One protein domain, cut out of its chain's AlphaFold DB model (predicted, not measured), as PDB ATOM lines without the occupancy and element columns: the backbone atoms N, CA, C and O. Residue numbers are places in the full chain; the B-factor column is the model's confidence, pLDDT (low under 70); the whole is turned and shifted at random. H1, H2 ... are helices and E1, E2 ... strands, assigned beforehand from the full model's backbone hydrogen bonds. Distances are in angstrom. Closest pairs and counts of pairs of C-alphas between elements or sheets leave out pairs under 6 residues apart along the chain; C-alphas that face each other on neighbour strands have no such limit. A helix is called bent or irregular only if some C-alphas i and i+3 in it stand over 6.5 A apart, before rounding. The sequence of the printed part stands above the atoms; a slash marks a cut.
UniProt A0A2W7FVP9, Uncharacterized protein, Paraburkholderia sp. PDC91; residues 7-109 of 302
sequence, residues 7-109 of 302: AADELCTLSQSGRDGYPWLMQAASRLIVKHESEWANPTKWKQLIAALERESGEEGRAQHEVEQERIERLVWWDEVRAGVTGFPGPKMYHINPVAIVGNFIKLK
ATOM      1  N   ALA A   7      11.061  39.877 -43.868       63.41
ATOM      2  CA  ALA A   7      11.245  38.977 -42.730       63.41
ATOM      3  C   ALA A   7       9.924  38.440 -42.151       63.41
ATOM      4  O   ALA A   7       9.876  37.297 -41.711       63.41
ATOM      5  N   ALA A   8       8.859  39.248 -42.140       59.94
ATOM      6  CA  ALA A   8       7.546  38.813 -41.664       59.94
ATOM      7  C   ALA A   8       6.873  37.844 -42.651       59.94
ATOM      8  O   ALA A   8       6.398  36.793 -42.234       59.94
ATOM      9  N   ASP A   9       6.903  38.156 -43.949       63.53
ATOM     10  CA  ASP A   9       6.331  37.308 -45.003       63.53
ATOM     11  C   ASP A   9       7.091  35.981 -45.129       63.53
ATOM     12  O   ASP A   9       6.484  34.916 -45.250       63.53
ATOM     13  N   GLU A  10       8.420  36.023 -45.016       67.00
ATOM     14  CA  GLU A  10       9.273  34.842 -44.912       67.00
ATOM     15  C   GLU A  10       8.886  34.020 -43.677       67.00
ATOM     16  O   GLU A  10       8.558  32.850 -43.835       67.00
ATOM     17  N   LEU A  11       8.805  34.617 -42.475       63.94
ATOM     18  CA  LEU A  11       8.381  33.925 -41.243       63.94
ATOM     19  C   LEU A  11       6.989  33.276 -41.361       63.94
ATOM     20  O   LEU A  11       6.796  32.159 -40.884       63.94
ATOM     21  N   CYS A  12       6.026  33.949 -41.996       60.75
ATOM     22  CA  CYS A  12       4.668  33.435 -42.197       60.75
ATOM     23  C   CYS A  12       4.603  32.294 -43.224       60.75
ATOM     24  O   CYS A  12       3.760  31.406 -43.099       60.75
ATOM     25  N   THR A  13       5.499  32.290 -44.215       63.19
ATOM     26  CA  THR A  13       5.564  31.273 -45.279       63.19
ATOM     27  C   THR A  13       6.625  30.194 -45.031       63.19
ATOM     28  O   THR A  13       6.723  29.240 -45.808       63.19
ATOM     29  N   LEU A  14       7.375  30.273 -43.921       63.97
ATOM     30  CA  LEU A  14       8.379  29.280 -43.500       63.97
ATOM     31  C   LEU A  14       7.805  27.861 -43.376       63.97
ATOM     32  O   LEU A  14       8.524  26.888 -43.579       63.97
ATOM     33  N   SER A  15       6.518  27.729 -43.048       57.19
ATOM     34  CA  SER A  15       5.826  26.437 -42.965       57.19
ATOM     35  C   SER A  15       5.311  25.923 -44.318       57.19
ATOM     36  O   SER A  15       4.900  24.769 -44.412       57.19
ATOM     37  N   GLN A  16       5.321  26.766 -45.357       58.03
ATOM     38  CA  GLN A  16       4.672  26.529 -46.654       58.03
ATOM     39  C   GLN A  16       5.659  26.452 -47.833       58.03
ATOM     40  O   GLN A  16       5.282  26.026 -48.926       58.03
ATOM     41  N   SER A  17       6.919  26.847 -47.642       54.69
ATOM     42  CA  SER A  17       7.957  26.785 -48.677       54.69
ATOM     43  C   SER A  17       8.336  25.320 -48.953       54.69
ATOM     44  O   SER A  17       8.810  24.591 -48.086       54.69
ATOM     45  N   GLY A  18       8.017  24.862 -50.166       54.28
ATOM     46  CA  GLY A  18       7.956  23.450 -50.536       54.28
ATOM     47  C   GLY A  18       9.290  22.693 -50.614       54.28
ATOM     48  O   GLY A  18      10.335  23.249 -50.938       54.28
ATOM     49  N   ARG A  19       9.142  21.372 -50.427       44.62
ATOM     50  CA  ARG A  19      10.131  20.279 -50.343       44.62
ATOM     51  C   ARG A  19      10.936  20.273 -49.041       44.62
ATOM     52  O   ARG A  19      11.908  20.987 -48.861       44.62
ATOM     53  N   ASP A  20      10.469  19.394 -48.160       49.03
ATOM     54  CA  ASP A  20      11.075  18.923 -46.916       49.03
ATOM     55  C   ASP A  20      10.904  19.757 -45.647       49.03
ATOM     56  O   ASP A  20      11.344  19.267 -44.620       49.03
ATOM     57  N   GLY A  21      10.217  20.909 -45.653       50.84
ATOM     58  CA  GLY A  21       9.626  21.541 -44.451       50.84
ATOM     59  C   GLY A  21      10.374  21.266 -43.138       50.84
ATOM     60  O   GLY A  21       9.828  20.632 -42.239       50.84
ATOM     61  N   TYR A  22      11.652  21.649 -43.080       57.03
ATOM     62  CA  TYR A  22      12.605  21.244 -42.045       57.03
ATOM     63  C   TYR A  22      12.082  21.680 -40.647       57.03
ATOM     64  O   TYR A  22      12.098  22.880 -40.355       57.03
ATOM     65  N   PRO A  23      11.648  20.766 -39.745       58.66
ATOM     66  CA  PRO A  23      11.083  21.116 -38.429       58.66
ATOM     67  C   PRO A  23      12.003  22.000 -37.574       58.66
ATOM     68  O   PRO A  23      11.554  22.828 -36.781       58.66
ATOM     69  N   TRP A  24      13.313  21.870 -37.775       59.91
ATOM     70  CA  TRP A  24      14.327  22.661 -37.087       59.91
ATOM     71  C   TRP A  24      14.398  24.121 -37.546       59.91
ATOM     72  O   TRP A  24      14.891  24.948 -36.786       59.91
ATOM     73  N   LEU A  25      13.886  24.481 -38.728       62.03
ATOM     74  CA  LEU A  25      13.828  25.881 -39.164       62.03
ATOM     75  C   LEU A  25      12.738  26.642 -38.402       62.03
ATOM     76  O   LEU A  25      12.986  27.743 -37.920       62.03
ATOM     77  N   MET A  26      11.581  26.010 -38.180       64.06
ATOM     78  CA  MET A  26      10.548  26.529 -37.276       64.06
ATOM     79  C   MET A  26      11.029  26.555 -35.822       64.06
ATOM     80  O   MET A  26      10.763  27.513 -35.100       64.06
ATOM     81  N   GLN A  27      11.795  25.546 -35.396       61.97
ATOM     82  CA  GLN A  27      12.422  25.530 -34.071       61.97
ATOM     83  C   GLN A  27      13.497  26.619 -33.905       61.97
ATOM     84  O   GLN A  27      13.673  27.159 -32.817       61.97
ATOM     85  N   ALA A  28      14.240  26.948 -34.961       63.25
ATOM     86  CA  ALA A  28      15.194  28.050 -34.954       63.25
ATOM     87  C   ALA A  28      14.468  29.403 -34.975       63.25
ATOM     88  O   ALA A  28      14.844  30.308 -34.231       63.25
ATOM     89  N   ALA A  29      13.396  29.523 -35.761       64.62
ATOM     90  CA  ALA A  29      12.566  30.719 -35.841       64.62
ATOM     91  C   ALA A  29      11.843  31.019 -34.518       64.62
ATOM     92  O   ALA A  29      11.785  32.176 -34.111       64.62
ATOM     93  N   SER A  30      11.379  29.996 -33.786       62.53
ATOM     94  CA  SER A  30      10.761  30.171 -32.460       62.53
ATOM     95  C   SER A  30      11.729  30.700 -31.395       62.53
ATOM     96  O   SER A  30      11.295  31.173 -30.346       62.53
ATOM     97  N   ARG A  31      13.041  30.656 -31.661       64.88
ATOM     98  CA  ARG A  31      14.095  31.203 -30.794       64.88
ATOM     99  C   ARG A  31      14.496  32.633 -31.169       64.88
ATOM    100  O   ARG A  31      15.361  33.208 -30.507       64.88
ATOM    101  N   LEU A  32      13.910  33.214 -32.219       68.88
ATOM    102  CA  LEU A  32      14.189  34.592 -32.614       68.88
ATOM    103  C   LEU A  32      13.483  35.566 -31.671       68.88
ATOM    104  O   LEU A  32      12.266  35.536 -31.507       68.88
ATOM    105  N   ILE A  33      14.252  36.492 -31.103       66.00
ATOM    106  CA  ILE A  33      13.692  37.652 -30.416       66.00
ATOM    107  C   ILE A  33      13.503  38.742 -31.465       66.00
ATOM    108  O   ILE A  33      14.470  39.350 -31.934       66.00
ATOM    109  N   VAL A  34      12.256  38.961 -31.874       69.94
ATOM    110  CA  VAL A  34      11.941  39.939 -32.916       69.94
ATOM    111  C   VAL A  34      12.100  41.345 -32.350       69.94
ATOM    112  O   VAL A  34      11.515  41.701 -31.326       69.94
ATOM    113  N   LYS A  35      12.903  42.161 -33.035       75.69
ATOM    114  CA  LYS A  35      12.962  43.595 -32.776       75.69
ATOM    115  C   LYS A  35      11.780  44.250 -33.472       75.69
ATOM    116  O   LYS A  35      11.788  44.383 -34.693       75.69
ATOM    117  N   HIS A  36      10.793  44.681 -32.705       76.19
ATOM    118  CA  HIS A  36       9.651  45.410 -33.238       76.19
ATOM    119  C   HIS A  36       9.353  46.640 -32.390       76.19
ATOM    120  O   HIS A  36       9.923  46.851 -31.320       76.19
ATOM    121  N   GLU A  37       8.507  47.510 -32.925       82.31
ATOM    122  CA  GLU A  37       7.995  48.632 -32.157       82.31
ATOM    123  C   GLU A  37       7.022  48.122 -31.091       82.31
ATOM    124  O   GLU A  37       6.089  47.365 -31.398       82.31
ATOM    125  N   SER A  38       7.266  48.526 -29.847       83.25
ATOM    126  CA  SER A  38       6.442  48.185 -28.697       83.25
ATOM    127  C   SER A  38       4.990  48.567 -28.946       83.25
ATOM    128  O   SER A  38       4.678  49.633 -29.478       83.25
ATOM    129  N   GLU A  39       4.081  47.680 -28.554       80.12
ATOM    130  CA  GLU A  39       2.638  47.920 -28.626       80.12
ATOM    131  C   GLU A  39       2.207  49.107 -27.761       80.12
ATOM    132  O   GLU A  39       1.195  49.733 -28.047       80.12
ATOM    133  N   TRP A  40       3.024  49.457 -26.768       85.56
ATOM    134  CA  TRP A  40       2.764  50.504 -25.781       85.56
ATOM    135  C   TRP A  40       3.325  51.870 -26.191       85.56
ATOM    136  O   TRP A  40       3.396  52.785 -25.373       85.56
ATOM    137  N   ALA A  41       3.797  52.004 -27.433       87.50
ATOM    138  CA  ALA A  41       4.443  53.220 -27.925       87.50
ATOM    139  C   ALA A  41       3.749  53.857 -29.134       87.50
ATOM    140  O   ALA A  41       3.960  55.034 -29.402       87.50
ATOM    141  N   ASN A  42       2.960  53.095 -29.892       84.94
ATOM    142  CA  ASN A  42       2.369  53.592 -31.127       84.94
ATOM    143  C   ASN A  42       0.973  52.990 -31.347       84.94
ATOM    144  O   ASN A  42       0.869  51.885 -31.885       84.94
ATOM    145  N   PRO A  43      -0.106  53.709 -30.986       80.00
ATOM    146  CA  PRO A  43      -1.471  53.234 -31.200       80.00
ATOM    147  C   PRO A  43      -1.852  53.275 -32.686       80.00
ATOM    148  O   PRO A  43      -2.678  52.492 -33.146       80.00
ATOM    149  N   THR A  44      -1.209  54.149 -33.472       81.19
ATOM    150  CA  THR A  44      -1.527  54.370 -34.891       81.19
ATOM    151  C   THR A  44      -1.333  53.110 -35.730       81.19
ATOM    152  O   THR A  44      -2.056  52.920 -36.707       81.19
ATOM    153  N   LYS A  45      -0.417  52.217 -35.335       76.75
ATOM    154  CA  LYS A  45      -0.170  50.958 -36.050       76.75
ATOM    155  C   LYS A  45      -1.399  50.043 -36.100       76.75
ATOM    156  O   LYS A  45      -1.554  49.286 -37.051       76.75
ATOM    157  N   TRP A  46      -2.288  50.140 -35.111       77.94
ATOM    158  CA  TRP A  46      -3.477  49.297 -35.007       77.94
ATOM    159  C   TRP A  46      -4.640  49.790 -35.866       77.94
ATOM    160  O   TRP A  46      -5.518  49.001 -36.197       77.94
ATOM    161  N   LYS A  47      -4.620  51.057 -36.307       80.50
ATOM    162  CA  LYS A  47      -5.720  51.663 -37.075       80.50
ATOM    163  C   LYS A  47      -6.045  50.901 -38.359       80.50
ATOM    164  O   LYS A  47      -7.208  50.786 -38.718       80.50
ATOM    165  N   GLN A  48      -5.037  50.360 -39.047       80.62
ATOM    166  CA  GLN A  48      -5.258  49.576 -40.269       80.62
ATOM    167  C   GLN A  48      -5.947  48.236 -39.989       80.62
ATOM    168  O   GLN A  48      -6.825  47.842 -40.751       80.62
ATOM    169  N   LEU A  49      -5.564  47.558 -38.901       77.31
ATOM    170  CA  LEU A  49      -6.183  46.304 -38.475       77.31
ATOM    171  C   LEU A  49      -7.618  46.542 -38.006       77.31
ATOM    172  O   LEU A  49      -8.524  45.857 -38.461       77.31
ATOM    173  N   ILE A  50      -7.829  47.548 -37.155       77.44
ATOM    174  CA  ILE A  50      -9.154  47.936 -36.660       77.44
ATOM    175  C   ILE A  50     -10.077  48.268 -37.840       77.44
ATOM    176  O   ILE A  50     -11.138  47.669 -37.970       77.44
ATOM    177  N   ALA A  51      -9.617  49.090 -38.790       80.69
ATOM    178  CA  ALA A  51     -10.385  49.421 -39.989       80.69
ATOM    179  C   ALA A  51     -10.656  48.220 -40.916       80.69
ATOM    180  O   ALA A  51     -11.559  48.291 -41.748       80.69
ATOM    181  N   ALA A  52      -9.860  47.147 -40.849       79.94
ATOM    182  CA  ALA A  52     -10.137  45.903 -41.565       79.94
ATOM    183  C   ALA A  52     -11.201  45.070 -40.835       79.94
ATOM    184  O   ALA A  52     -12.144  44.614 -41.475       79.94
ATOM    185  N   LEU A  53     -11.100  44.951 -39.508       75.62
ATOM    186  CA  LEU A  53     -12.079  44.251 -38.670       75.62
ATOM    187  C   LEU A  53     -13.461  44.924 -38.743       75.62
ATOM    188  O   LEU A  53     -14.468  44.261 -38.965       75.62
ATOM    189  N   GLU A  54     -13.527  46.254 -38.671       77.56
ATOM    190  CA  GLU A  54     -14.775  47.032 -38.775       77.56
ATOM    191  C   GLU A  54     -15.545  46.837 -40.090       77.56
ATOM    192  O   GLU A  54     -16.757  47.079 -40.140       77.56
ATOM    193  N   ARG A  55     -14.865  46.411 -41.166       77.81
ATOM    194  CA  ARG A  55     -15.516  46.081 -42.445       77.81
ATOM    195  C   ARG A  55     -16.241  44.741 -42.397       77.81
ATOM    196  O   ARG A  55     -17.191  44.568 -43.152       77.81
ATOM    197  N   GLU A  56     -15.816  43.821 -41.534       74.31
ATOM    198  CA  GLU A  56     -16.385  42.472 -41.427       74.31
ATOM    199  C   GLU A  56     -17.426  42.344 -40.303       74.31
ATOM    200  O   GLU A  56     -18.340  41.531 -40.411       74.31
ATOM    201  N   SER A  57     -17.335  43.146 -39.234       71.38
ATOM    202  CA  SER A  57     -18.042  42.868 -37.968       71.38
ATOM    203  C   SER A  57     -19.444  43.485 -37.782       71.38
ATOM    204  O   SER A  57     -20.030  43.325 -36.712       71.38
ATOM    205  N   GLY A  58     -20.020  44.171 -38.777       68.94
ATOM    206  CA  GLY A  58     -21.355  44.796 -38.649       68.94
ATOM    207  C   GLY A  58     -21.440  45.908 -37.580       68.94
ATOM    208  O   GLY A  58     -20.418  46.375 -37.085       68.94
ATOM    209  N   GLU A  59     -22.647  46.381 -37.232       66.94
ATOM    210  CA  GLU A  59     -22.841  47.517 -36.297       66.94
ATOM    211  C   GLU A  59     -22.430  47.210 -34.842       66.94
ATOM    212  O   GLU A  59     -21.772  48.037 -34.216       66.94
ATOM    213  N   GLU A  60     -22.736  46.019 -34.312       65.75
ATOM    214  CA  GLU A  60     -22.341  45.622 -32.946       65.75
ATOM    215  C   GLU A  60     -20.822  45.453 -32.789       65.75
ATOM    216  O   GLU A  60     -20.261  45.820 -31.754       65.75
ATOM    217  N   GLY A  61     -20.131  44.955 -33.819       68.75
ATOM    218  CA  GLY A  61     -18.673  44.838 -33.806       68.75
ATOM    219  C   GLY A  61     -17.965  46.194 -33.809       68.75
ATOM    220  O   GLY A  61     -16.943  46.349 -33.147       68.75
ATOM    221  N   ARG A  62     -18.534  47.210 -34.475       69.81
ATOM    222  CA  ARG A  62     -17.973  48.575 -34.480       69.81
ATOM    223  C   ARG A  62     -17.951  49.200 -33.087       69.81
ATOM    224  O   ARG A  62     -16.923  49.739 -32.695       69.81
ATOM    225  N   ALA A  63     -19.025  49.053 -32.311       74.12
ATOM    226  CA  ALA A  63     -19.070  49.578 -30.944       74.12
ATOM    227  C   ALA A  63     -18.012  48.923 -30.031       74.12
ATOM    228  O   ALA A  63     -17.394  49.590 -29.203       74.12
ATOM    229  N   GLN A  64     -17.761  47.620 -30.197       75.69
ATOM    230  CA  GLN A  64     -16.697  46.925 -29.464       75.69
ATOM    231  C   GLN A  64     -15.301  47.395 -29.897       75.69
ATOM    232  O   GLN A  64     -14.421  47.558 -29.055       75.69
ATOM    233  N   HIS A  65     -15.096  47.655 -31.189       76.31
ATOM    234  CA  HIS A  65     -13.821  48.151 -31.708       76.31
ATOM    235  C   HIS A  65     -13.487  49.565 -31.220       76.31
ATOM    236  O   HIS A  65     -12.331  49.818 -30.886       76.31
ATOM    237  N   GLU A  66     -14.477  50.455 -31.109       79.81
ATOM    238  CA  GLU A  66     -14.289  51.800 -30.545       79.81
ATOM    239  C   GLU A  66     -13.805  51.732 -29.088       79.81
ATOM    240  O   GLU A  66     -12.807  52.360 -28.728       79.81
ATOM    241  N   VAL A  67     -14.440  50.887 -28.268       82.69
ATOM    242  CA  VAL A  67     -14.033  50.659 -26.870       82.69
ATOM    243  C   VAL A  67     -12.622  50.065 -26.786       82.69
ATOM    244  O   VAL A  67     -11.815  50.472 -25.945       82.69
ATOM    245  N   GLU A  68     -12.289  49.119 -27.665       79.81
ATOM    246  CA  GLU A  68     -10.946  48.543 -27.721       79.81
ATOM    247  C   GLU A  68      -9.892  49.555 -28.183       79.81
ATOM    248  O   GLU A  68      -8.769  49.538 -27.674       79.81
ATOM    249  N   GLN A  69     -10.236  50.481 -29.079       80.56
ATOM    250  CA  GLN A  69      -9.328  51.546 -29.492       80.56
ATOM    251  C   GLN A  69      -9.022  52.498 -28.330       80.56
ATOM    252  O   GLN A  69      -7.849  52.788 -28.084       80.56
ATOM    253  N   GLU A  70     -10.030  52.911 -27.556       85.19
ATOM    254  CA  GLU A  70      -9.809  53.706 -26.341       85.19
ATOM    255  C   GLU A  70      -8.926  52.963 -25.329       85.19
ATOM    256  O   GLU A  70      -8.040  53.551 -24.698       85.19
ATOM    257  N   ARG A  71      -9.133  51.648 -25.174       84.00
ATOM    258  CA  ARG A  71      -8.297  50.816 -24.302       84.00
ATOM    259  C   ARG A  71      -6.849  50.776 -24.786       84.00
ATOM    260  O   ARG A  71      -5.944  50.896 -23.962       84.00
ATOM    261  N   ILE A  72      -6.618  50.624 -26.090       82.75
ATOM    262  CA  ILE A  72      -5.277  50.637 -26.693       82.75
ATOM    263  C   ILE A  72      -4.602  51.988 -26.466       82.75
ATOM    264  O   ILE A  72      -3.443  52.010 -26.059       82.75
ATOM    265  N   GLU A  73      -5.310  53.100 -26.665       84.12
ATOM    266  CA  GLU A  73      -4.767  54.446 -26.452       84.12
ATOM    267  C   GLU A  73      -4.319  54.659 -24.998       84.12
ATOM    268  O   GLU A  73      -3.236  55.192 -24.766       84.12
ATOM    269  N   ARG A  74      -5.066  54.137 -24.014       86.44
ATOM    270  CA  ARG A  74      -4.667  54.165 -22.592       86.44
ATOM    271  C   ARG A  74      -3.457  53.288 -22.260       86.44
ATOM    272  O   ARG A  74      -2.835  53.475 -21.219       86.44
ATOM    273  N   LEU A  75      -3.131  52.311 -23.106       84.00
ATOM    274  CA  LEU A  75      -1.974  51.427 -22.933       84.00
ATOM    275  C   LEU A  75      -0.703  51.980 -23.596       84.00
ATOM    276  O   LEU A  75       0.339  51.323 -23.551       84.00
ATOM    277  N   VAL A  76      -0.759  53.182 -24.180       89.12
ATOM    278  CA  VAL A  76       0.393  53.862 -24.778       89.12
ATOM    279  C   VAL A  76       1.054  54.778 -23.754       89.12
ATOM    280  O   VAL A  76       0.717  55.948 -23.637       89.12
ATOM    281  N   TRP A  77       2.025  54.245 -23.021       90.88
ATOM    282  CA  TRP A  77       2.710  54.965 -21.939       90.88
ATOM    283  C   TRP A  77       4.220  55.125 -22.164       90.88
ATOM    284  O   TRP A  77       4.928  55.683 -21.324       90.88
ATOM    285  N   TRP A  78       4.759  54.622 -23.280       90.81
ATOM    286  CA  TRP A  78       6.210  54.523 -23.490       90.81
ATOM    287  C   TRP A  78       6.949  55.859 -23.370       90.81
ATOM    288  O   TRP A  78       8.026  55.920 -22.773       90.81
ATOM    289  N   ASP A  79       6.396  56.925 -23.950       89.94
ATOM    290  CA  ASP A  79       7.035  58.242 -23.935       89.94
ATOM    291  C   ASP A  79       6.917  58.929 -22.567       89.94
ATOM    292  O   ASP A  79       7.854  59.613 -22.154       89.94
ATOM    293  N   GLU A  80       5.842  58.668 -21.817       91.00
ATOM    294  CA  GLU A  80       5.686  59.139 -20.434       91.00
ATOM    295  C   GLU A  80       6.775  58.548 -19.529       91.00
ATOM    296  O   GLU A  80       7.457  59.272 -18.802       91.00
ATOM    297  N   VAL A  81       7.018  57.237 -19.634       90.69
ATOM    298  CA  VAL A  81       8.098  56.570 -18.887       90.69
ATOM    299  C   VAL A  81       9.470  57.048 -19.355       90.69
ATOM    300  O   VAL A  81      10.351  57.286 -18.526       90.69
ATOM    301  N   ARG A  82       9.663  57.249 -20.666       90.56
ATOM    302  CA  ARG A  82      10.928  57.777 -21.196       90.56
ATOM    303  C   ARG A  82      11.256  59.155 -20.627       90.56
ATOM    304  O   ARG A  82      12.419  59.416 -20.338       90.56
ATOM    305  N   ALA A  83      10.258  60.020 -20.461       92.69
ATOM    306  CA  ALA A  83      10.457  61.348 -19.893       92.69
ATOM    307  C   ALA A  83      10.944  61.298 -18.431       92.69
ATOM    308  O   ALA A  83      11.693  62.175 -18.007       92.69
ATOM    309  N   GLY A  84      10.552  60.267 -17.674       92.31
ATOM    310  CA  GLY A  84      10.909  60.103 -16.261       92.31
ATOM    311  C   GLY A  84      12.161  59.263 -15.983       92.31
ATOM    312  O   GLY A  84      12.679  59.305 -14.867       92.31
ATOM    313  N   VAL A  85      12.665  58.495 -16.955       92.69
ATOM    314  CA  VAL A  85      13.746  57.519 -16.737       92.69
ATOM    315  C   VAL A  85      14.937  57.811 -17.650       92.69
ATOM    316  O   VAL A  85      14.919  57.559 -18.856       92.69
ATOM    317  N   THR A  86      16.025  58.309 -17.054       92.31
ATOM    318  CA  THR A  86      17.269  58.592 -17.785       92.31
ATOM    319  C   THR A  86      17.840  57.305 -18.384       92.31
ATOM    320  O   THR A  86      18.047  56.322 -17.678       92.31
ATOM    321  N   GLY A  87      18.104  57.312 -19.693       88.44
ATOM    322  CA  GLY A  87      18.618  56.147 -20.422       88.44
ATOM    323  C   GLY A  87      17.550  55.138 -20.859       88.44
ATOM    324  O   GLY A  87      17.902  54.090 -21.401       88.44
ATOM    325  N   PHE A  88      16.259  55.435 -20.666       88.44
ATOM    326  CA  PHE A  88      15.181  54.577 -21.153       88.44
ATOM    327  C   PHE A  88      15.198  54.486 -22.686       88.44
ATOM    328  O   PHE A  88      15.381  55.499 -23.371       88.44
ATOM    329  N   PRO A  89      15.036  53.286 -23.259       86.00
ATOM    330  CA  PRO A  89      15.366  53.084 -24.654       86.00
ATOM    331  C   PRO A  89      14.188  53.514 -25.568       86.00
ATOM    332  O   PRO A  89      13.053  53.736 -25.132       86.00
ATOM    333  N   GLY A  90      14.456  53.694 -26.870       87.00
ATOM    334  CA  GLY A  90      13.424  53.991 -27.883       87.00
ATOM    335  C   GLY A  90      12.311  52.925 -27.976       87.00
ATOM    336  O   GLY A  90      12.394  51.882 -27.348       87.00
ATOM    337  N   PRO A  91      11.260  53.100 -28.785       85.69
ATOM    338  CA  PRO A  91      10.138  52.157 -28.778       85.69
ATOM    339  C   PRO A  91      10.418  50.869 -29.569       85.69
ATOM    340  O   PRO A  91       9.678  49.900 -29.457       85.69
ATOM    341  N   LYS A  92      11.495  50.828 -30.367       85.56
ATOM    342  CA  LYS A  92      11.912  49.658 -31.159       85.56
ATOM    343  C   LYS A  92      12.840  48.754 -30.354       85.56
ATOM    344  O   LYS A  92      14.064  48.905 -30.432       85.56
ATOM    345  N   MET A  93      12.256  47.823 -29.610       77.88
ATOM    346  CA  MET A  93      12.958  46.975 -28.649       77.88
ATOM    347  C   MET A  93      12.857  45.492 -28.994       77.88
ATOM    348  O   MET A  93      12.036  45.060 -29.798       77.88
ATOM    349  N   TYR A  94      13.750  44.714 -28.390       76.75
ATOM    350  CA  TYR A  94      13.649  43.264 -28.358       76.75
ATOM    351  C   TYR A  94      12.657  42.886 -27.256       76.75
ATOM    352  O   TYR A  94      12.908  43.175 -26.086       76.75
ATOM    353  N   HIS A  95      11.532  42.271 -27.615       70.38
ATOM    354  CA  HIS A  95      10.555  41.831 -26.624       70.38
ATOM    355  C   HIS A  95      10.963  40.478 -26.049       70.38
ATOM    356  O   HIS A  95      10.935  39.453 -26.721       70.38
ATOM    357  N   ILE A  96      11.343  40.487 -24.777       66.81
ATOM    358  CA  ILE A  96      11.535  39.280 -23.981       66.81
ATOM    359  C   ILE A  96      10.261  39.079 -23.167       66.81
ATOM    360  O   ILE A  96       9.810  40.025 -22.533       66.81
ATOM    361  N   ASN A  97       9.695  37.869 -23.153       67.00
ATOM    362  CA  ASN A  97       8.636  37.502 -22.212       67.00
ATOM    363  C   ASN A  97       9.293  37.008 -20.907       67.00
ATOM    364  O   ASN A  97       9.713  35.849 -20.844       67.00
ATOM    365  N   PRO A  98       9.428  37.852 -19.865       64.06
ATOM    366  CA  PRO A  98      10.228  37.508 -18.693       64.06
ATOM    367  C   PRO A  98       9.559  36.403 -17.873       64.06
ATOM    368  O   PRO A  98      10.246  35.561 -17.305       64.06
ATOM    369  N   VAL A  99       8.221  36.358 -17.872       67.44
ATOM    370  CA  VAL A  99       7.431  35.311 -17.211       67.44
ATOM    371  C   VAL A  99       7.653  33.961 -17.889       67.44
ATOM    372  O   VAL A  99       7.861  32.970 -17.198       67.44
ATOM    373  N   ALA A 100       7.682  33.911 -19.224       64.31
ATOM    374  CA  ALA A 100       7.999  32.685 -19.953       64.31
ATOM    375  C   ALA A 100       9.448  32.226 -19.707       64.31
ATOM    376  O   ALA A 100       9.682  31.044 -19.470       64.31
ATOM    377  N   ILE A 101      10.413  33.156 -19.686       68.44
ATOM    378  CA  ILE A 101      11.813  32.834 -19.370       68.44
ATOM    379  C   ILE A 101      11.944  32.272 -17.952       68.44
ATOM    380  O   ILE A 101      12.512  31.198 -17.776       68.44
ATOM    381  N   VAL A 102      11.403  32.955 -16.939       68.25
ATOM    382  CA  VAL A 102      11.432  32.475 -15.547       68.25
ATOM    383  C   VAL A 102      10.670  31.152 -15.408       68.25
ATOM    384  O   VAL A 102      11.137  30.240 -14.727       68.25
ATOM    385  N   GLY A 103       9.547  31.004 -16.113       63.62
ATOM    386  CA  GLY A 103       8.769  29.768 -16.179       63.62
ATOM    387  C   GLY A 103       9.574  28.570 -16.689       63.62
ATOM    388  O   GLY A 103       9.433  27.474 -16.143       63.62
ATOM    389  N   ASN A 104      10.479  28.773 -17.651       59.25
ATOM    390  CA  ASN A 104      11.380  27.717 -18.122       59.25
ATOM    391  C   ASN A 104      12.328  27.238 -17.010       59.25
ATOM    392  O   ASN A 104      12.545  26.039 -16.867       59.25
ATOM    393  N   PHE A 105      12.830  28.134 -16.154       61.38
ATOM    394  CA  PHE A 105      13.711  27.754 -15.041       61.38
ATOM    395  C   PHE A 105      12.976  27.075 -13.876       61.38
ATOM    396  O   PHE A 105      13.562  26.231 -13.198       61.38
ATOM    397  N   ILE A 106      11.698  27.402 -13.648       57.84
ATOM    398  CA  ILE A 106      10.873  26.760 -12.607       57.84
ATOM    399  C   ILE A 106      10.474  25.335 -13.025       57.84
ATOM    400  O   ILE A 106      10.481  24.434 -12.187       57.84
ATOM    401  N   LYS A 107      10.206  25.096 -14.317       52.47
ATOM    402  CA  LYS A 107       9.933  23.749 -14.855       52.47
ATOM    403  C   LYS A 107      11.149  22.809 -14.829       52.47
ATOM    404  O   LYS A 107      10.973  21.596 -14.800       52.47
ATOM    405  N   LEU A 108      12.371  23.349 -14.803       52.91
ATOM    406  CA  LEU A 108      13.612  22.576 -14.947       52.91
ATOM    407  C   LEU A 108      14.135  21.916 -13.661       52.91
ATOM    408  O   LEU A 108      15.020  21.063 -13.743       52.91
ATOM    409  N   LYS A 109      13.603  22.227 -12.472       54.38
ATOM    410  CA  LYS A 109      13.970  21.480 -11.256       54.38
ATOM    411  C   LYS A 109      13.092  20.245 -11.098       54.38
ATOM    412  O   LYS A 109      12.243  20.172 -10.213       54.38
TER     413      LYS A 109
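What this domain is: This is residues 7 to 109 of the 302 residues of an uncharacterized protein of Paraburkholderia sp. PDC91 (UniProt A0A2W7FVP9). A loose, open frame: a tiny antiparallel pair of strands, E1 and E2, sits near the middle, with the helical hairpin of H3 and H4 and the short helix H5 towards one side and the short helices H1 and H2 towards the other. H6 sticks out as a free arm. The printed part has 103 residues, with six named helices and two named strands in the order H1 H2 E1 H3 H4 H5 E2 H6, and is mostly helix. It is loose, with a radius of gyration of the C-alphas of 18.6 A, and spans 44 by 43 by 29 A.

How they stand to each other: H1, residues 7 to 13, and H2, residues 23 to 29, are close but not clearly touching; their closest C-alphas, of Leu 11 and Ala 29, are 7.5 A apart. They run opposite ways at a shallow tilt of 25 degrees. E1, residues 35 to 37, and E2, residues 92 to 94, are antiparallel, at 140 degrees; N 36 and O 93 are within hydrogen-bond range at 3.2 A. H3, residues 43 to 56, and H4, residues 58 to 74, touch as a hairpin, opposite ways at a shallow tilt of 10 degrees; their closest C-alphas, of Glu 54 and Arg 62, are 5.6 A apart. H5, residues 78 to 84, is apart from H4. H6, residues 98 to 107, stands free. Every O i to N i+4 pair is within hydrogen-bond range in H1, H2, H4, H5 and H6; in H3 5 of 10 are.

Where its parts are: H1 begins at C-alpha 7 (11.245, 38.977, -42.730). H3 is 21.0 A long and only just irregular, with C-alphas 45 and 48 at 6.8 A; H4 is 25.0 A long. H6, 14.3 A, ends at C-alpha 107 (9.933, 23.749, -14.855).

The domain as a whole: The C-alphas farthest apart, of Arg 19 and Gly 84, are 52.4 A apart. The printed part has no cut and no long link. Confidence is low, under 70, in residues 7 to 34, 58 to 62 and 96 to 109.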